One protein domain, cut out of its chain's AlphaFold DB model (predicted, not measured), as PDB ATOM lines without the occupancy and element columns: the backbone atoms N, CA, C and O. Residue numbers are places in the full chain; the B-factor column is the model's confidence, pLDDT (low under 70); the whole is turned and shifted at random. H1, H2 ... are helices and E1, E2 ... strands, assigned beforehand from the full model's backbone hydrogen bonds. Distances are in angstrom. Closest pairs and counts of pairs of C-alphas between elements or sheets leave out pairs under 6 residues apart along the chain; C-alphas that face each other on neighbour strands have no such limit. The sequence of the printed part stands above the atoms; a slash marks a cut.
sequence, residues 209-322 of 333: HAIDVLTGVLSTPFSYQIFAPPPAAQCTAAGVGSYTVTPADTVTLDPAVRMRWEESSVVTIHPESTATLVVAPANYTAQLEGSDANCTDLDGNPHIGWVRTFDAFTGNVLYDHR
ATOM      1  N   HIS A 209     -21.336 -28.975  -4.693       73.69
ATOM      2  CA  HIS A 209     -22.354 -29.748  -4.005       73.69
ATOM      3  C   HIS A 209     -21.982 -29.876  -2.533       73.69
ATOM      4  O   HIS A 209     -20.816 -30.108  -2.205       73.69
ATOM      5  N   ALA A 210     -22.982 -29.764  -1.658       67.25
ATOM      6  CA  ALA A 210     -22.813 -30.180  -0.278       67.25
ATOM      7  C   ALA A 210     -22.410 -31.660  -0.277       67.25
ATOM      8  O   ALA A 210     -23.083 -32.493  -0.892       67.25
ATOM      9  N   ILE A 211     -21.281 -31.975   0.352       64.56
ATOM     10  CA  ILE A 211     -20.870 -33.367   0.536       64.56
ATOM     11  C   ILE A 211     -21.889 -34.025   1.481       64.56
ATOM     12  O   ILE A 211     -22.570 -33.340   2.248       64.56
ATOM     13  N   ASP A 212     -22.004 -35.352   1.465       65.00
ATOM     14  CA  ASP A 212     -22.650 -36.087   2.559       65.00
ATOM     15  C   ASP A 212     -21.768 -36.013   3.826       65.00
ATOM     16  O   ASP A 212     -21.150 -36.978   4.277       65.00
ATOM     17  N   VAL A 213     -21.604 -34.793   4.342       67.12
ATOM     18  CA  VAL A 213     -20.699 -34.446   5.443       67.12
ATOM     19  C   VAL A 213     -21.322 -34.691   6.802       67.12
ATOM     20  O   VAL A 213     -20.613 -34.638   7.803       67.12
ATOM     21  N   LEU A 214     -22.612 -35.034   6.860       70.38
ATOM     22  CA  LEU A 214     -23.323 -35.216   8.120       70.38
ATOM     23  C   LEU A 214     -22.656 -36.299   8.981       70.38
ATOM     24  O   LEU A 214     -22.453 -36.093  10.174       70.38
ATOM     25  N   THR A 215     -22.198 -37.400   8.383       68.88
ATOM     26  CA  THR A 215     -21.505 -38.465   9.127       68.88
ATOM     27  C   THR A 215     -20.188 -37.975   9.749       68.88
ATOM     28  O   THR A 215     -19.916 -38.245  10.919       68.88
ATOM     29  N   GLY A 216     -19.385 -37.209   9.003       72.69
ATOM     30  CA  GLY A 216     -18.118 -36.649   9.494       72.69
ATOM     31  C   GLY A 216     -18.328 -35.561  10.550       72.69
ATOM     32  O   GLY A 216     -17.717 -35.598  11.622       72.69
ATOM     33  N   VAL A 217     -19.264 -34.647  10.294       77.31
ATOM     34  CA  VAL A 217     -19.649 -33.553  11.196       77.31
ATOM     35  C   VAL A 217     -20.154 -34.100  12.529       77.31
ATOM     36  O   VAL A 217     -19.763 -33.588  13.575       77.31
ATOM     37  N   LEU A 218     -20.967 -35.159  12.527       80.38
ATOM     38  CA  LEU A 218     -21.495 -35.770  13.752       80.38
ATOM     39  C   LEU A 218     -20.492 -36.679  14.470       80.38
ATOM     40  O   LEU A 218     -20.613 -36.877  15.677       80.38
ATOM     41  N   SER A 219     -19.487 -37.205  13.762       82.88
ATOM     42  CA  SER A 219     -18.404 -37.981  14.384       82.88
ATOM     43  C   SER A 219     -17.465 -37.123  15.242       82.88
ATOM     44  O   SER A 219     -16.792 -37.639  16.133       82.88
ATOM     45  N   THR A 220     -17.440 -35.807  15.007       88.50
ATOM     46  CA  THR A 220     -16.675 -34.864  15.828       88.50
ATOM     47  C   THR A 220     -17.390 -34.655  17.172       88.50
ATOM     48  O   THR A 220     -18.568 -34.297  17.177       88.50
ATOM     49  N   PRO A 221     -16.729 -34.827  18.332       93.56
ATOM     50  CA  PRO A 221     -17.380 -34.614  19.625       93.56
ATOM     51  C   PRO A 221     -17.870 -33.169  19.831       93.56
ATOM     52  O   PRO A 221     -17.263 -32.216  19.347       93.56
ATOM     53  N   PHE A 222     -18.961 -32.998  20.572       94.44
ATOM     54  CA  PHE A 222     -19.555 -31.714  20.950       94.44
ATOM     55  C   PHE A 222     -19.059 -31.290  22.327       94.44
ATOM     56  O   PHE A 222     -19.226 -32.023  23.302       94.44
ATOM     57  N   SER A 223     -18.433 -30.119  22.428       94.44
ATOM     58  CA  SER A 223     -17.916 -29.623  23.711       94.44
ATOM     59  C   SER A 223     -18.996 -28.919  24.537       94.44
ATOM     60  O   SER A 223     -19.877 -28.259  23.990       94.44
ATOM     61  N   TYR A 224     -18.907 -29.020  25.863       94.44
ATOM     62  CA  TYR A 224     -19.779 -28.298  26.794       94.44
ATOM     63  C   TYR A 224     -19.026 -27.880  28.061       94.44
ATOM     64  O   TYR A 224     -18.014 -28.483  28.432       94.44
ATOM     65  N   GLN A 225     -19.497 -26.830  28.727       94.44
ATOM     66  CA  GLN A 225     -18.988 -26.362  30.014       94.44
ATOM     67  C   GLN A 225     -19.872 -26.880  31.141       94.44
ATOM     68  O   GLN A 225     -21.087 -26.737  31.103       94.44
ATOM     69  N   ILE A 226     -19.250 -27.449  32.168       94.81
ATOM     70  CA  ILE A 226     -19.927 -27.965  33.359       94.81
ATOM     71  C   ILE A 226     -19.912 -26.879  34.434       94.81
ATOM     72  O   ILE A 226     -18.864 -26.272  34.692       94.81
ATOM     73  N   PHE A 227     -21.044 -26.668  35.097       92.81
ATOM     74  CA  PHE A 227     -21.169 -25.745  36.219       92.81
ATOM     75  C   PHE A 227     -21.118 -26.475  37.565       92.81
ATOM     76  O   PHE A 227     -21.562 -27.613  37.710       92.81
ATOM     77  N   ALA A 228     -20.542 -25.816  38.569       90.81
ATOM     78  CA  ALA A 228     -20.449 -26.343  39.920       90.81
ATOM     79  C   ALA A 228     -21.846 -26.403  40.563       90.81
ATOM     80  O   ALA A 228     -22.600 -25.429  40.471       90.81
ATOM     81  N   PRO A 229     -22.193 -27.503  41.254       87.44
ATOM     82  CA  PRO A 229     -23.446 -27.574  41.988       87.44
ATOM     83  C   PRO A 229     -23.419 -26.648  43.218       87.44
ATOM     84  O   PRO A 229     -22.345 -26.236  43.679       87.44
ATOM     85  N   PRO A 230     -24.588 -26.348  43.812       83.81
ATOM     86  CA  PRO A 230     -24.660 -25.668  45.100       83.81
ATOM     87  C   PRO A 230     -23.761 -26.345  46.155       83.81
ATOM     88  O   PRO A 230     -23.669 -27.575  46.181       83.81
ATOM     89  N   PRO A 231     -23.100 -25.573  47.039       91.19
ATOM     90  CA  PRO A 231     -23.340 -24.160  47.343       91.19
ATOM     91  C   PRO A 231     -22.527 -23.164  46.497       91.19
ATOM     92  O   PRO A 231     -22.474 -21.987  46.852       91.19
ATOM     93  N   ALA A 232     -21.864 -23.602  45.421       87.62
ATOM     94  CA  ALA A 232     -21.166 -22.676  44.534       87.62
ATOM     95  C   ALA A 232     -22.135 -21.631  43.953       87.62
ATOM     96  O   ALA A 232     -23.331 -21.889  43.798       87.62
ATOM     97  N   ALA A 233     -21.616 -20.444  43.626       85.81
ATOM     98  CA  ALA A 233     -22.404 -19.446  42.914       85.81
ATOM     99  C   ALA A 233     -22.880 -20.029  41.572       85.81
ATOM    100  O   ALA A 233     -22.140 -20.775  40.922       85.81
ATOM    101  N   GLN A 234     -24.102 -19.685  41.157       81.25
ATOM    102  CA  GLN A 234     -24.630 -20.097  39.853       81.25
ATOM    103  C   GLN A 234     -23.633 -19.739  38.744       81.25
ATOM    104  O   GLN A 234     -22.959 -18.711  38.821       81.25
ATOM    105  N   CYS A 235     -23.520 -20.608  37.737       85.75
ATOM    106  CA  CYS A 235     -22.614 -20.433  36.599       85.75
ATOM    107  C   CYS A 235     -21.108 -20.465  36.930       85.75
ATOM    108  O   CYS A 235     -20.280 -20.135  36.079       85.75
ATOM    109  N   THR A 236     -20.717 -20.911  38.132       92.69
ATOM    110  CA  THR A 236     -19.302 -21.163  38.446       92.69
ATOM    111  C   THR A 236     -18.801 -22.339  37.614       92.69
ATOM    112  O   THR A 236     -19.301 -23.451  37.758       92.69
ATOM    113  N   ALA A 237     -17.812 -22.114  36.748       92.38
ATOM    114  CA  ALA A 237     -17.220 -23.174  35.938       92.38
ATOM    115  C   ALA A 237     -16.572 -24.247  36.831       92.38
ATOM    116  O   ALA A 237     -15.708 -23.936  37.650       92.38
ATOM    117  N   ALA A 238     -16.971 -25.506  36.653       94.12
ATOM    118  CA  ALA A 238     -16.382 -26.664  37.326       94.12
ATOM    119  C   ALA A 238     -15.490 -27.496  36.395       94.12
ATOM    120  O   ALA A 238     -14.590 -28.190  36.860       94.12
ATOM    121  N   GLY A 239     -15.731 -27.429  35.084       94.69
ATOM    122  CA  GLY A 239     -14.953 -28.168  34.100       94.69
ATOM    123  C   GLY A 239     -15.523 -28.065  32.692       94.69
ATOM    124  O   GLY A 239     -16.410 -27.258  32.415       94.69
ATOM    125  N   VAL A 240     -15.003 -28.910  31.811       96.00
ATOM    126  CA  VAL A 240     -15.482 -29.087  30.439       96.00
ATOM    127  C   VAL A 240     -15.723 -30.568  30.184       96.00
ATOM    128  O   VAL A 240     -15.033 -31.417  30.750       96.00
ATOM    129  N   GLY A 241     -16.702 -30.870  29.343       95.62
ATOM    130  CA  GLY A 241     -16.987 -32.216  28.872       95.62
ATOM    131  C   GLY A 241     -17.107 -32.263  27.355       95.62
ATOM    132  O   GLY A 241     -17.077 -31.236  26.671       95.62
ATOM    133  N   SER A 242     -17.220 -33.480  26.834       96.44
ATOM    134  CA  SER A 242     -17.439 -33.742  25.416       96.44
ATOM    135  C   SER A 242     -18.494 -34.823  25.239       96.44
ATOM    136  O   SER A 242     -18.445 -35.844  25.925       96.44
ATOM    137  N   TYR A 243     -19.406 -34.622  24.299       96.38
ATOM    138  CA  TYR A 243     -20.464 -35.558  23.957       96.38
ATOM    139  C   TYR A 243     -20.247 -36.114  22.551       96.38
ATOM    140  O   TYR A 243     -19.925 -35.368  21.631       96.38
ATOM    141  N   THR A 244     -20.398 -37.423  22.375       94.94
ATOM    142  CA  THR A 244     -20.381 -38.059  21.049       94.94
ATOM    143  C   THR A 244     -21.774 -38.577  20.757       94.94
ATOM    144  O   THR A 244     -22.385 -39.194  21.628       94.94
ATOM    145  N   VAL A 245     -22.254 -38.320  19.541       93.69
ATOM    146  CA  VAL A 245     -23.591 -38.719  19.100       93.69
ATOM    147  C   VAL A 245     -23.756 -40.229  19.205       93.69
ATOM    148  O   VAL A 245     -22.873 -41.004  18.831       93.69
ATOM    149  N   THR A 246     -24.912 -40.640  19.694       93.19
ATOM    150  CA  THR A 246     -25.344 -42.027  19.783       93.19
ATOM    151  C   THR A 246     -26.551 -42.264  18.867       93.19
ATOM    152  O   THR A 246     -27.267 -41.323  18.525       93.19
ATOM    153  N   PRO A 247     -26.856 -43.522  18.503       93.19
ATOM    154  CA  PRO A 247     -28.001 -43.822  17.640       93.19
ATOM    155  C   PRO A 247     -29.380 -43.446  18.206       93.19
ATOM    156  O   PRO A 247     -30.350 -43.450  17.456       93.19
ATOM    157  N   ALA A 248     -29.494 -43.191  19.514       95.19
ATOM    158  CA  ALA A 248     -30.761 -42.804  20.136       95.19
ATOM    159  C   ALA A 248     -31.047 -41.298  20.016       95.19
ATOM    160  O   ALA A 248     -32.194 -40.889  20.196       95.19
ATOM    161  N   ASP A 249     -30.025 -40.485  19.742       95.38
ATOM    162  CA  ASP A 249     -30.161 -39.035  19.670       95.38
ATOM    163  C   ASP A 249     -30.862 -38.604  18.385       95.38
ATOM    164  O   ASP A 249     -30.861 -39.302  17.370       95.38
ATOM    165  N   THR A 250     -31.463 -37.420  18.424       94.38
ATOM    166  CA  THR A 250     -32.103 -36.830  17.248       94.38
ATOM    167  C   THR A 250     -31.170 -35.810  16.625       94.38
ATOM    168  O   THR A 250     -30.712 -34.892  17.302       94.38
ATOM    169  N   VAL A 251     -30.922 -35.951  15.324       91.31
ATOM    170  CA  VAL A 251     -30.179 -34.965  14.541       91.31
ATOM    171  C   VAL A 251     -31.054 -34.442  13.417       91.31
ATOM    172  O   VAL A 251     -31.588 -35.215  12.624       91.31
ATOM    173  N   THR A 252     -31.143 -33.120  13.328       91.00
ATOM    174  CA  THR A 252     -31.835 -32.416  12.250       91.00
ATOM    175  C   THR A 252     -30.838 -31.527  11.523       91.00
ATOM    176  O   THR A 252     -30.126 -30.759  12.160       91.00
ATOM    177  N   LEU A 253     -30.797 -31.620  10.197       88.62
ATOM    178  CA  LEU A 253     -29.963 -30.771   9.349       88.62
ATOM    179  C   LEU A 253     -30.814 -29.648   8.740       88.62
ATOM    180  O   LEU A 253     -31.893 -29.932   8.216       88.62
ATOM    181  N   ASP A 254     -30.333 -28.403   8.775       87.31
ATOM    182  CA  ASP A 254     -30.891 -27.316   7.965       87.31
ATOM    183  C   ASP A 254     -30.452 -27.522   6.505       87.31
ATOM    184  O   ASP A 254     -29.255 -27.430   6.205       87.31
ATOM    185  N   PRO A 255     -31.384 -27.817   5.579       80.62
ATOM    186  CA  PRO A 255     -31.036 -28.036   4.180       80.62
ATOM    187  C   PRO A 255     -30.571 -26.756   3.473       80.62
ATOM    188  O   PRO A 255     -30.044 -26.840   2.362       80.62
ATOM    189  N   ALA A 256     -30.780 -25.572   4.059       85.44
ATOM    190  CA  ALA A 256     -30.339 -24.317   3.472       85.44
ATOM    191  C   ALA A 256     -28.838 -24.094   3.710       85.44
ATOM    192  O   ALA A 256     -28.373 -24.038   4.847       85.44
ATOM    193  N   VAL A 257     -28.093 -23.895   2.619       89.69
ATOM    194  CA  VAL A 257     -26.728 -23.363   2.673       89.69
ATOM    195  C   VAL A 257     -26.811 -21.845   2.693       89.69
ATOM    196  O   VAL A 257     -27.380 -21.247   1.778       89.69
ATOM    197  N   ARG A 258     -26.245 -21.227   3.723       92.94
ATOM    198  CA  ARG A 258     -26.203 -19.773   3.895       92.94
ATOM    199  C   ARG A 258     -24.787 -19.290   3.678       92.94
ATOM    200  O   ARG A 258     -23.839 -19.974   4.029       92.94
ATOM    201  N   MET A 259     -24.634 -18.119   3.093       94.31
ATOM    202  CA  MET A 259     -23.339 -17.471   3.011       94.31
ATOM    203  C   MET A 259     -23.146 -16.620   4.256       94.31
ATOM    204  O   MET A 259     -24.043 -15.895   4.693       94.31
ATOM    205  N   ARG A 260     -21.941 -16.674   4.798       94.81
ATOM    206  CA  ARG A 260     -21.460 -15.736   5.801       94.81
ATOM    207  C   ARG A 260     -20.070 -15.311   5.404       94.81
ATOM    208  O   ARG A 260     -19.284 -16.141   4.961       94.81
ATOM    209  N   TRP A 261     -19.750 -14.035   5.556       95.56
ATOM    210  CA  TRP A 261     -18.374 -13.593   5.365       95.56
ATOM    211  C   TRP A 261     -17.729 -13.125   6.657       95.56
ATOM    212  O   TRP A 261     -18.388 -12.651   7.582       95.56
ATOM    213  N   GLU A 262     -16.413 -13.243   6.692       94.81
ATOM    214  CA  GLU A 262     -15.564 -12.722   7.747       94.81
ATOM    215  C   GLU A 262     -14.546 -11.763   7.140       94.81
ATOM    216  O   GLU A 262     -14.122 -11.916   5.991       94.81
ATOM    217  N   GLU A 263     -14.167 -10.748   7.909       94.19
ATOM    218  CA  GLU A 263     -13.153  -9.779   7.512       94.19
ATOM    219  C   GLU A 263     -11.975  -9.841   8.470       94.19
ATOM    220  O   GLU A 263     -12.109  -9.692   9.685       94.19
ATOM    221  N   SER A 264     -10.801 -10.039   7.882       91.25
ATOM    222  CA  SER A 264      -9.515  -9.888   8.549       91.25
ATOM    223  C   SER A 264      -8.645  -8.918   7.740       91.25
ATOM    224  O   SER A 264      -8.972  -7.743   7.611       91.25
ATOM    225  N   SER A 265      -7.552  -9.400   7.150       90.81
ATOM    226  CA  SER A 265      -6.804  -8.671   6.112       90.81
ATOM    227  C   SER A 265      -7.426  -8.818   4.717       90.81
ATOM    228  O   SER A 265      -7.160  -8.004   3.835       90.81
ATOM    229  N   VAL A 266      -8.262  -9.840   4.535       93.56
ATOM    230  CA  VAL A 266      -9.067 -10.121   3.343       93.56
ATOM    231  C   VAL A 266     -10.483 -10.484   3.778       93.56
ATOM    232  O   VAL A 266     -10.706 -10.806   4.950       93.56
ATOM    233  N   VAL A 267     -11.420 -10.454   2.835       96.00
ATOM    234  CA  VAL A 267     -12.770 -10.983   3.036       96.00
ATOM    235  C   VAL A 267     -12.833 -12.425   2.555       96.00
ATOM    236  O   VAL A 267     -12.472 -12.735   1.415       96.00
ATOM    237  N   THR A 268     -13.338 -13.295   3.419       94.94
ATOM    238  CA  THR A 268     -13.597 -14.706   3.129       94.94
ATOM    239  C   THR A 268     -15.075 -15.011   3.272       94.94
ATOM    240  O   THR A 268     -15.688 -14.577   4.237       94.94
ATOM    241  N   ILE A 269     -15.646 -15.763   2.331       94.06
ATOM    242  CA  ILE A 269     -17.021 -16.265   2.370       94.06
ATOM    243  C   ILE A 269     -16.992 -17.750   2.733       94.06
ATOM    244  O   ILE A 269     -16.286 -18.541   2.100       94.06
ATOM    245  N   HIS A 270     -17.802 -18.102   3.720       93.25
ATOM    246  CA  HIS A 270     -18.071 -19.448   4.188       93.25
ATOM    247  C   HIS A 270     -19.495 -19.848   3.773       93.25
ATOM    248  O   HIS A 270     -20.451 -19.151   4.127       93.25
ATOM    249  N   PRO A 271     -19.662 -20.945   3.020       92.62
ATOM    250  CA  PRO A 271     -20.944 -21.611   2.877       92.62
ATOM    251  C   PRO A 271     -21.225 -22.377   4.172       92.62
ATOM    252  O   PRO A 271     -20.582 -23.378   4.463       92.62
ATOM    253  N   GLU A 272     -22.174 -21.918   4.967       92.81
ATOM    254  CA  GLU A 272     -22.533 -22.507   6.251       92.81
ATOM    255  C   GLU A 272     -23.803 -23.353   6.126       92.81
ATOM    256  O   GLU A 272     -24.762 -22.993   5.441       92.81
ATOM    257  N   SER A 273     -23.821 -24.482   6.825       91.62
ATOM    258  CA  SER A 273     -25.033 -25.234   7.143       91.62
ATOM    259  C   SER A 273     -25.027 -25.555   8.635       91.62
ATOM    260  O   SER A 273     -23.981 -25.521   9.295       91.62
ATOM    261  N   THR A 274     -26.206 -25.822   9.192       91.94
ATOM    262  CA  THR A 274     -26.364 -26.098  10.619       91.94
ATOM    263  C   THR A 274     -26.969 -27.473  10.852       91.94
ATOM    264  O   THR A 274     -27.902 -27.883  10.168       91.94
ATOM    265  N   ALA A 275     -26.438 -28.188  11.839       91.62
ATOM    266  CA  ALA A 275     -27.012 -29.421  12.355       91.62
ATOM    267  C   ALA A 275     -27.385 -29.225  13.826       91.62
ATOM    268  O   ALA A 275     -26.542 -28.863  14.647       91.62
ATOM    269  N   THR A 276     -28.640 -29.496  14.163       92.94
ATOM    270  CA  THR A 276     -29.132 -29.492  15.540       92.94
ATOM    271  C   THR A 276     -29.116 -30.910  16.082       92.94
ATOM    272  O   THR A 276     -29.769 -31.796  15.531       92.94
ATOM    273  N   LEU A 277     -28.392 -31.110  17.176       94.06
ATOM    274  CA  LEU A 277     -28.367 -32.339  17.957       94.06
ATOM    275  C   LEU A 277     -29.226 -32.155  19.208       94.06
ATOM    276  O   LEU A 277     -28.971 -31.248  19.997       94.06
ATOM    277  N   VAL A 278     -30.184 -33.055  19.413       95.19
ATOM    278  CA  VAL A 278     -30.951 -33.189  20.654       95.19
ATOM    279  C   VAL A 278     -30.635 -34.545  21.271       95.19
ATOM    280  O   VAL A 278     -30.868 -35.591  20.657       95.19
ATOM    281  N   VAL A 279     -30.096 -34.521  22.488       96.62
ATOM    282  CA  VAL A 279     -29.699 -35.724  23.223       96.62
ATOM    283  C   VAL A 279     -30.941 -36.483  23.673       96.62
ATOM    284  O   VAL A 279     -31.876 -35.903  24.225       96.62
ATOM    285  N   ALA A 280     -30.952 -37.798  23.475       96.94
ATOM    286  CA  ALA A 280     -32.029 -38.635  23.978       96.94
ATOM    287  C   ALA A 280     -32.045 -38.627  25.516       96.94
ATOM    288  O   ALA A 280     -30.984 -38.779  26.127       96.94
ATOM    289  N   PRO A 281     -33.218 -38.587  26.177       96.06
ATOM    290  CA  PRO A 281     -33.291 -38.626  27.639       96.06
ATOM    291  C   PRO A 281     -32.569 -39.825  28.277       96.06
ATOM    292  O   PRO A 281     -32.040 -39.723  29.379       96.06
ATOM    293  N   ALA A 282     -32.492 -40.960  27.570       96.69
ATOM    294  CA  ALA A 282     -31.761 -42.148  28.019       96.69
ATOM    295  C   ALA A 282     -30.236 -41.940  28.133       96.69
ATOM    296  O   ALA A 282     -29.568 -42.708  28.823       96.69
ATOM    297  N   ASN A 283     -29.697 -40.910  27.475       96.69
ATOM    298  CA  ASN A 283     -28.280 -40.553  27.463       96.69
ATOM    299  C   ASN A 283     -27.953 -39.379  28.396       96.69
ATOM    300  O   ASN A 283     -26.806 -38.922  28.429       96.69
ATOM    301  N   TYR A 284     -28.935 -38.857  29.136       95.56
ATOM    302  CA  TYR A 284     -28.695 -37.772  30.078       95.56
ATOM    303  C   TYR A 284     -27.760 -38.231  31.194       95.56
ATOM    304  O   TYR A 284     -27.851 -39.337  31.728       95.56
ATOM    305  N   THR A 285     -26.835 -37.346  31.550       95.31
ATOM    306  CA  THR A 285     -25.921 -37.536  32.673       95.31
ATOM    307  C   THR A 285     -25.987 -36.308  33.564       95.31
ATOM    308  O   THR A 285     -26.247 -35.208  33.078       95.31
ATOM    309  N   ALA A 286     -25.654 -36.462  34.846       92.50
ATOM    310  CA  ALA A 286     -25.611 -35.333  35.778       92.50
ATOM    311  C   ALA A 286     -24.677 -34.198  35.305       92.50
ATOM    312  O   ALA A 286     -24.902 -33.032  35.617       92.50
ATOM    313  N   GLN A 287     -23.631 -34.528  34.536       93.75
ATOM    314  CA  GLN A 287     -22.748 -33.524  33.940       93.75
ATOM    315  C   GLN A 287     -23.447 -32.721  32.843       93.75
ATOM    316  O   GLN A 287     -23.293 -31.506  32.811       93.75
ATOM    317  N   LEU A 288     -24.197 -33.389  31.961       94.38
ATOM    318  CA  LEU A 288     -24.960 -32.731  30.900       94.38
ATOM    319  C   LEU A 288     -26.079 -31.868  31.488       94.38
ATOM    320  O   LEU A 288     -26.238 -30.720  31.085       94.38
ATOM    321  N   GLU A 289     -26.804 -32.377  32.483       92.88
ATOM    322  CA  GLU A 289     -27.874 -31.633  33.159       92.88
ATOM    323  C   GLU A 289     -27.356 -30.366  33.859       92.88
ATOM    324  O   GLU A 289     -28.050 -29.353  33.897       92.88
ATOM    325  N   GLY A 290     -26.123 -30.401  34.375       91.31
ATOM    326  CA  GLY A 290     -25.439 -29.263  34.991       91.31
ATOM    327  C   GLY A 290     -24.549 -28.455  34.039       91.31
ATOM    328  O   GLY A 290     -23.596 -27.832  34.513       91.31
ATOM    329  N   SER A 291     -24.786 -28.498  32.724       94.00
ATOM    330  CA  SER A 291     -23.928 -27.849  31.719       94.00
ATOM    331  C   SER A 291     -24.592 -26.692  30.978       94.00
ATOM    332  O   SER A 291     -25.800 -26.490  31.072       94.00
ATOM    333  N   ASP A 292     -23.792 -25.954  30.203       92.31
ATOM    334  CA  ASP A 292     -24.296 -24.957  29.255       92.31
ATOM    335  C   ASP A 292     -25.117 -25.572  28.116       92.31
ATOM    336  O   ASP A 292     -25.981 -24.879  27.606       92.31
ATOM    337  N   ALA A 293     -24.953 -26.863  27.805       93.56
ATOM    338  CA  ALA A 293     -25.742 -27.562  26.789       93.56
ATOM    339  C   ALA A 293     -27.196 -27.859  27.205       93.56
ATOM    340  O   ALA A 293     -27.991 -28.267  26.356       93.56
ATOM    341  N   ASN A 294     -27.549 -27.704  28.488       93.25
ATOM    342  CA  ASN A 294     -28.896 -27.965  28.993       93.25
ATOM    343  C   ASN A 294     -29.737 -26.687  29.061       93.25
ATOM    344  O   ASN A 294     -29.550 -25.841  29.934       93.25
ATOM    345  N   CYS A 295     -30.737 -26.612  28.193       89.19
ATOM    346  CA  CYS A 295     -31.729 -25.554  28.175       89.19
ATOM    347  C   CYS A 295     -33.061 -26.093  28.645       89.19
ATOM    348  O   CYS A 295     -33.757 -26.736  27.874       89.19
ATOM    349  N   THR A 296     -33.433 -25.847  29.898       85.19
ATOM    350  CA  THR A 296     -34.711 -26.355  30.405       85.19
ATOM    351  C   THR A 296     -35.884 -25.781  29.614       85.19
ATOM    352  O   THR A 296     -35.925 -24.573  29.368       85.19
ATOM    353  N   ASP A 297     -36.840 -26.630  29.240       81.31
ATOM    354  CA  ASP A 297     -38.072 -26.196  28.584       81.31
ATOM    355  C   ASP A 297     -38.964 -25.349  29.522       81.31
ATOM    356  O   ASP A 297     -38.632 -25.080  30.680       81.31
ATOM    357  N   LEU A 298     -40.123 -24.906  29.021       78.31
ATOM    358  CA  LEU A 298     -41.068 -24.089  29.796       78.31
ATOM    359  C   LEU A 298     -41.632 -24.801  31.037       78.31
ATOM    360  O   LEU A 298     -42.097 -24.127  31.957       78.31
ATOM    361  N   ASP A 299     -41.588 -26.131  31.056       83.81
ATOM    362  CA  ASP A 299     -42.051 -26.972  32.156       83.81
ATOM    363  C   ASP A 299     -40.900 -27.350  33.112       83.81
ATOM    364  O   ASP A 299     -41.119 -28.019  34.124       83.81
ATOM    365  N   GLY A 300     -39.679 -26.876  32.838       82.12
ATOM    366  CA  GLY A 300     -38.483 -27.122  33.638       82.12
ATOM    367  C   GLY A 300     -37.794 -28.456  33.346       82.12
ATOM    368  O   GLY A 300     -36.894 -28.837  34.098       82.12
ATOM    369  N   ASN A 301     -38.180 -29.175  32.289       86.62
ATOM    370  CA  ASN A 301     -37.531 -30.431  31.919       86.62
ATOM    371  C   ASN A 301     -36.210 -30.158  31.187       86.62
ATOM    372  O   ASN A 301     -36.153 -29.233  30.374       86.62
ATOM    373  N   PRO A 302     -35.155 -30.964  31.411       89.12
ATOM    374  CA  PRO A 302     -33.905 -30.814  30.679       89.12
ATOM    375  C   PRO A 302     -34.098 -31.029  29.175       89.12
ATOM    376  O   PRO A 302     -34.626 -32.061  28.744       89.12
ATOM    377  N   HIS A 303     -33.609 -30.089  28.375       92.06
ATOM    378  CA  HIS A 303     -33.544 -30.205  26.924       92.06
ATOM    379  C   HIS A 303     -32.112 -29.886  26.486       92.06
ATOM    380  O   HIS A 303     -31.663 -28.740  26.452       92.06
ATOM    381  N   ILE A 304     -31.364 -30.969  26.263       94.94
ATOM    382  CA  ILE A 304     -29.907 -30.963  26.140       94.94
ATOM    383  C   ILE A 304     -29.524 -31.143  24.680       94.94
ATOM    384  O   ILE A 304     -30.008 -32.062  24.015       94.94
ATOM    385  N   GLY A 305     -28.633 -30.296  24.181       94.81
ATOM    386  CA  GLY A 305     -28.256 -30.351  22.780       94.81
ATOM    387  C   GLY A 305     -27.296 -29.260  22.342       94.81
ATOM    388  O   GLY A 305     -26.806 -28.465  23.142       94.81
ATOM    389  N   TRP A 306     -27.049 -29.236  21.039       94.38
ATOM    390  CA  TRP A 306     -26.162 -28.282  20.385       94.38
ATOM    391  C   TRP A 306     -26.708 -27.918  19.011       94.38
ATOM    392  O   TRP A 306     -27.331 -28.748  18.347       94.38
ATOM    393  N   VAL A 307     -26.384 -26.716  18.550       93.38
ATOM    394  CA  VAL A 307     -26.438 -26.362  17.130       93.38
ATOM    395  C   VAL A 307     -25.004 -26.242  16.637       93.38
ATOM    396  O   VAL A 307     -24.264 -25.356  17.060       93.38
ATOM    397  N   ARG A 308     -24.593 -27.139  15.746       92.88
ATOM    398  CA  ARG A 308     -23.279 -27.106  15.102       92.88
ATOM    399  C   ARG A 308     -23.382 -26.412  13.762       92.88
ATOM    400  O   ARG A 308     -24.145 -26.853  12.908       92.88
ATOM    401  N   THR A 309     -22.575 -25.377  13.572       92.69
ATOM    402  CA  THR A 309     -22.380 -24.741  12.270       92.69
ATOM    403  C   THR A 309     -21.112 -25.292  11.645       92.69
ATOM    404  O   THR A 309     -20.057 -25.356  12.284       92.69
ATOM    405  N   PHE A 310     -21.218 -25.723  10.399       91.62
ATOM    406  CA  PHE A 310     -20.115 -26.303   9.657       91.62
ATOM    407  C   PHE A 310     -20.117 -25.787   8.228       91.62
ATOM    408  O   PHE A 310     -21.128 -25.319   7.701       91.62
ATOM    409  N   ASP A 311     -18.956 -25.884   7.606       91.56
ATOM    410  CA  ASP A 311     -18.782 -25.536   6.216       91.56
ATOM    411  C   ASP A 311     -19.498 -26.561   5.327       91.56
ATOM    412  O   ASP A 311     -19.143 -27.740   5.307       91.56
ATOM    413  N   ALA A 312     -20.517 -26.125   4.596       89.62
ATOM    414  CA  ALA A 312     -21.412 -26.995   3.844       89.62
ATOM    415  C   ALA A 312     -20.705 -27.774   2.724       89.62
ATOM    416  O   ALA A 312     -21.208 -28.810   2.291       89.62
ATOM    417  N   PHE A 313     -19.551 -27.300   2.244       87.50
ATOM    418  CA  PHE A 313     -18.820 -27.939   1.146       87.50
ATOM    419  C   PHE A 313     -17.671 -28.821   1.631       87.50
ATOM    420  O   PHE A 313     -17.383 -29.834   1.002       87.50
ATOM    421  N   THR A 314     -17.022 -28.472   2.741       86.38
ATOM    422  CA  THR A 314     -15.864 -29.209   3.277       86.38
ATOM    423  C   THR A 314     -16.190 -30.075   4.493       86.38
ATOM    424  O   THR A 314     -15.429 -30.986   4.807       86.38
ATOM    425  N   GLY A 315     -17.297 -29.811   5.192       86.38
ATOM    426  CA  GLY A 315     -17.671 -30.480   6.444       86.38
ATOM    427  C   GLY A 315     -16.883 -30.029   7.665       86.38
ATOM    428  O   GLY A 315     -17.061 -30.585   8.749       86.38
ATOM    429  N   ASN A 316     -15.999 -29.043   7.511       88.19
ATOM    430  CA  ASN A 316     -15.217 -28.523   8.618       88.19
ATOM    431  C   ASN A 316     -16.140 -27.858   9.640       88.19
ATOM    432  O   ASN A 316     -16.949 -26.998   9.292       88.19
ATOM    433  N   VAL A 317     -16.005 -28.240  10.909       90.44
ATOM    434  CA  VAL A 317     -16.746 -27.601  12.001       90.44
ATOM    435  C   VAL A 317     -16.236 -26.173  12.169       90.44
ATOM    436  O   VAL A 317     -15.045 -25.970  12.404       90.44
ATOM    437  N   LEU A 318     -17.136 -25.199  12.051       90.12
ATOM    438  CA  LEU A 318     -16.815 -23.782  12.216       90.12
ATOM    439  C   LEU A 318     -16.995 -23.379  13.680       90.12
ATOM    440  O   LEU A 318     -16.071 -22.860  14.302       90.12
ATOM    441  N   TYR A 319     -18.163 -23.669  14.256       90.12
ATOM    442  CA  TYR A 319     -18.437 -23.428  15.671       90.12
ATOM    443  C   TYR A 319     -19.640 -24.229  16.181       90.12
ATOM    444  O   TYR A 319     -20.526 -24.621  15.421       90.12
ATOM    445  N   ASP A 320     -19.692 -24.405  17.503       91.06
ATOM    446  CA  ASP A 320     -20.815 -25.010  18.216       91.06
ATOM    447  C   ASP A 320     -21.525 -23.954  19.070       91.06
ATOM    448  O   ASP A 320     -20.902 -23.273  19.891       91.06
ATOM    449  N   HIS A 321     -22.842 -23.858  18.924       90.38
ATOM    450  CA  HIS A 321     -23.711 -23.235  19.907       90.38
ATOM    451  C   HIS A 321     -24.151 -24.301  20.908       90.38
ATOM    452  O   HIS A 321     -24.711 -25.335  20.539       90.38
ATOM    453  N   ARG A 322     -23.851 -24.071  22.185       87.56
ATOM    454  CA  ARG A 322     -24.044 -25.046  23.264       87.56
ATOM    455  C   ARG A 322     -25.456 -24.963  23.817       87.56
ATOM    456  O   ARG A 322     -25.637 -24.689  24.985       87.56
TER     457      ARG A 322
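Overview. This is residues 209 to 322 of the 333 residues of an uncharacterized protein of Kofleriaceae bacterium (UniProt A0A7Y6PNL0). A strongly twisted sheet of five antiparallel strands is built along one long strand, E5: E3 and E4 pair with different stretches of it on one side, and E6 and then E7 follow on the other side. E4 and the start of E5 form a hairpin arm at one end, the small hairpin of E1 and E2 lies toward the opposite end with the short H2 next to it, and H1 lies over one face of the sheet. The printed part has 114 residues with two named helices and seven named strands, in the order H1, E1, E2, E3, E4, E5, H2, E6, E7, and its class is mostly strand. It is only just compact, close to loose, with a radius of gyration of the C-alphas of 16.0 A and spans of 48 by 36 by 25 A.

Arrangement. In the branched sheet, E5, residues 267 to 278, has three neighbours in staggered pairing. E4, residues 258 to 263, is beside residues 267 to 272 of E5, with N 272 and O 258 at 2.7 A; the two form a hairpin. On the same side, E3, residues 250 to 253, is beside residues 275 to 278, with N 276 and O 252 at 2.8 A. On the other side is E6, residues 305 to 311, with N 277 and O 306 at 2.8 A. E7, residues 317 to 321, forms a hairpin with E6, with N 321 and O 307 at 2.8 A. H1, residues 214 to 219, is on this sheet at a height of 8.6 A, over E6, and runs slantwise to it at 57 degrees on the local plane, only just short of across. In a second sheet, the hairpin of E1, residues 222 to 227, and E2, residues 237 to 243, has N 222 and O 243 at 2.8 A. The closest C-alphas of E1 and E7 are those of Phe 222 and Asp 320, 7.3 A apart. H2, residues 286 to 289, is not on the branched sheet; its closest C-alpha to E1 is that of Gln 287, 6.3 A from Ile 226. Each O i to N i+4 pair of H1 is within hydrogen-bond range; H2 is too short for such a pair, and its one O i to N i+3 pair is not within range.

Along the chain. E5 is 33.7 A from first to last C-alpha, from (-12.770, -10.983, 3.036) to (-30.951, -33.189, 20.654). E6 is 19.7 A long, E2 17.5 A, E4 16.8 A and E1 16.5 A. H1 begins at C-alpha 214, (-23.323, -35.216, 8.120), and E7 ends at C-alpha 321, (-23.711, -23.235, 19.907).

Size, cuts and confidence. The two C-alphas farthest apart, those of His 209 and Pro 231, are 51.7 A apart. The printed part has no cut. The link from H2 to E6, residues 290 to 304, is long. The mean pLDDT of the printed part is 89.7; residues 210 to 213 and residue 215 are under 70.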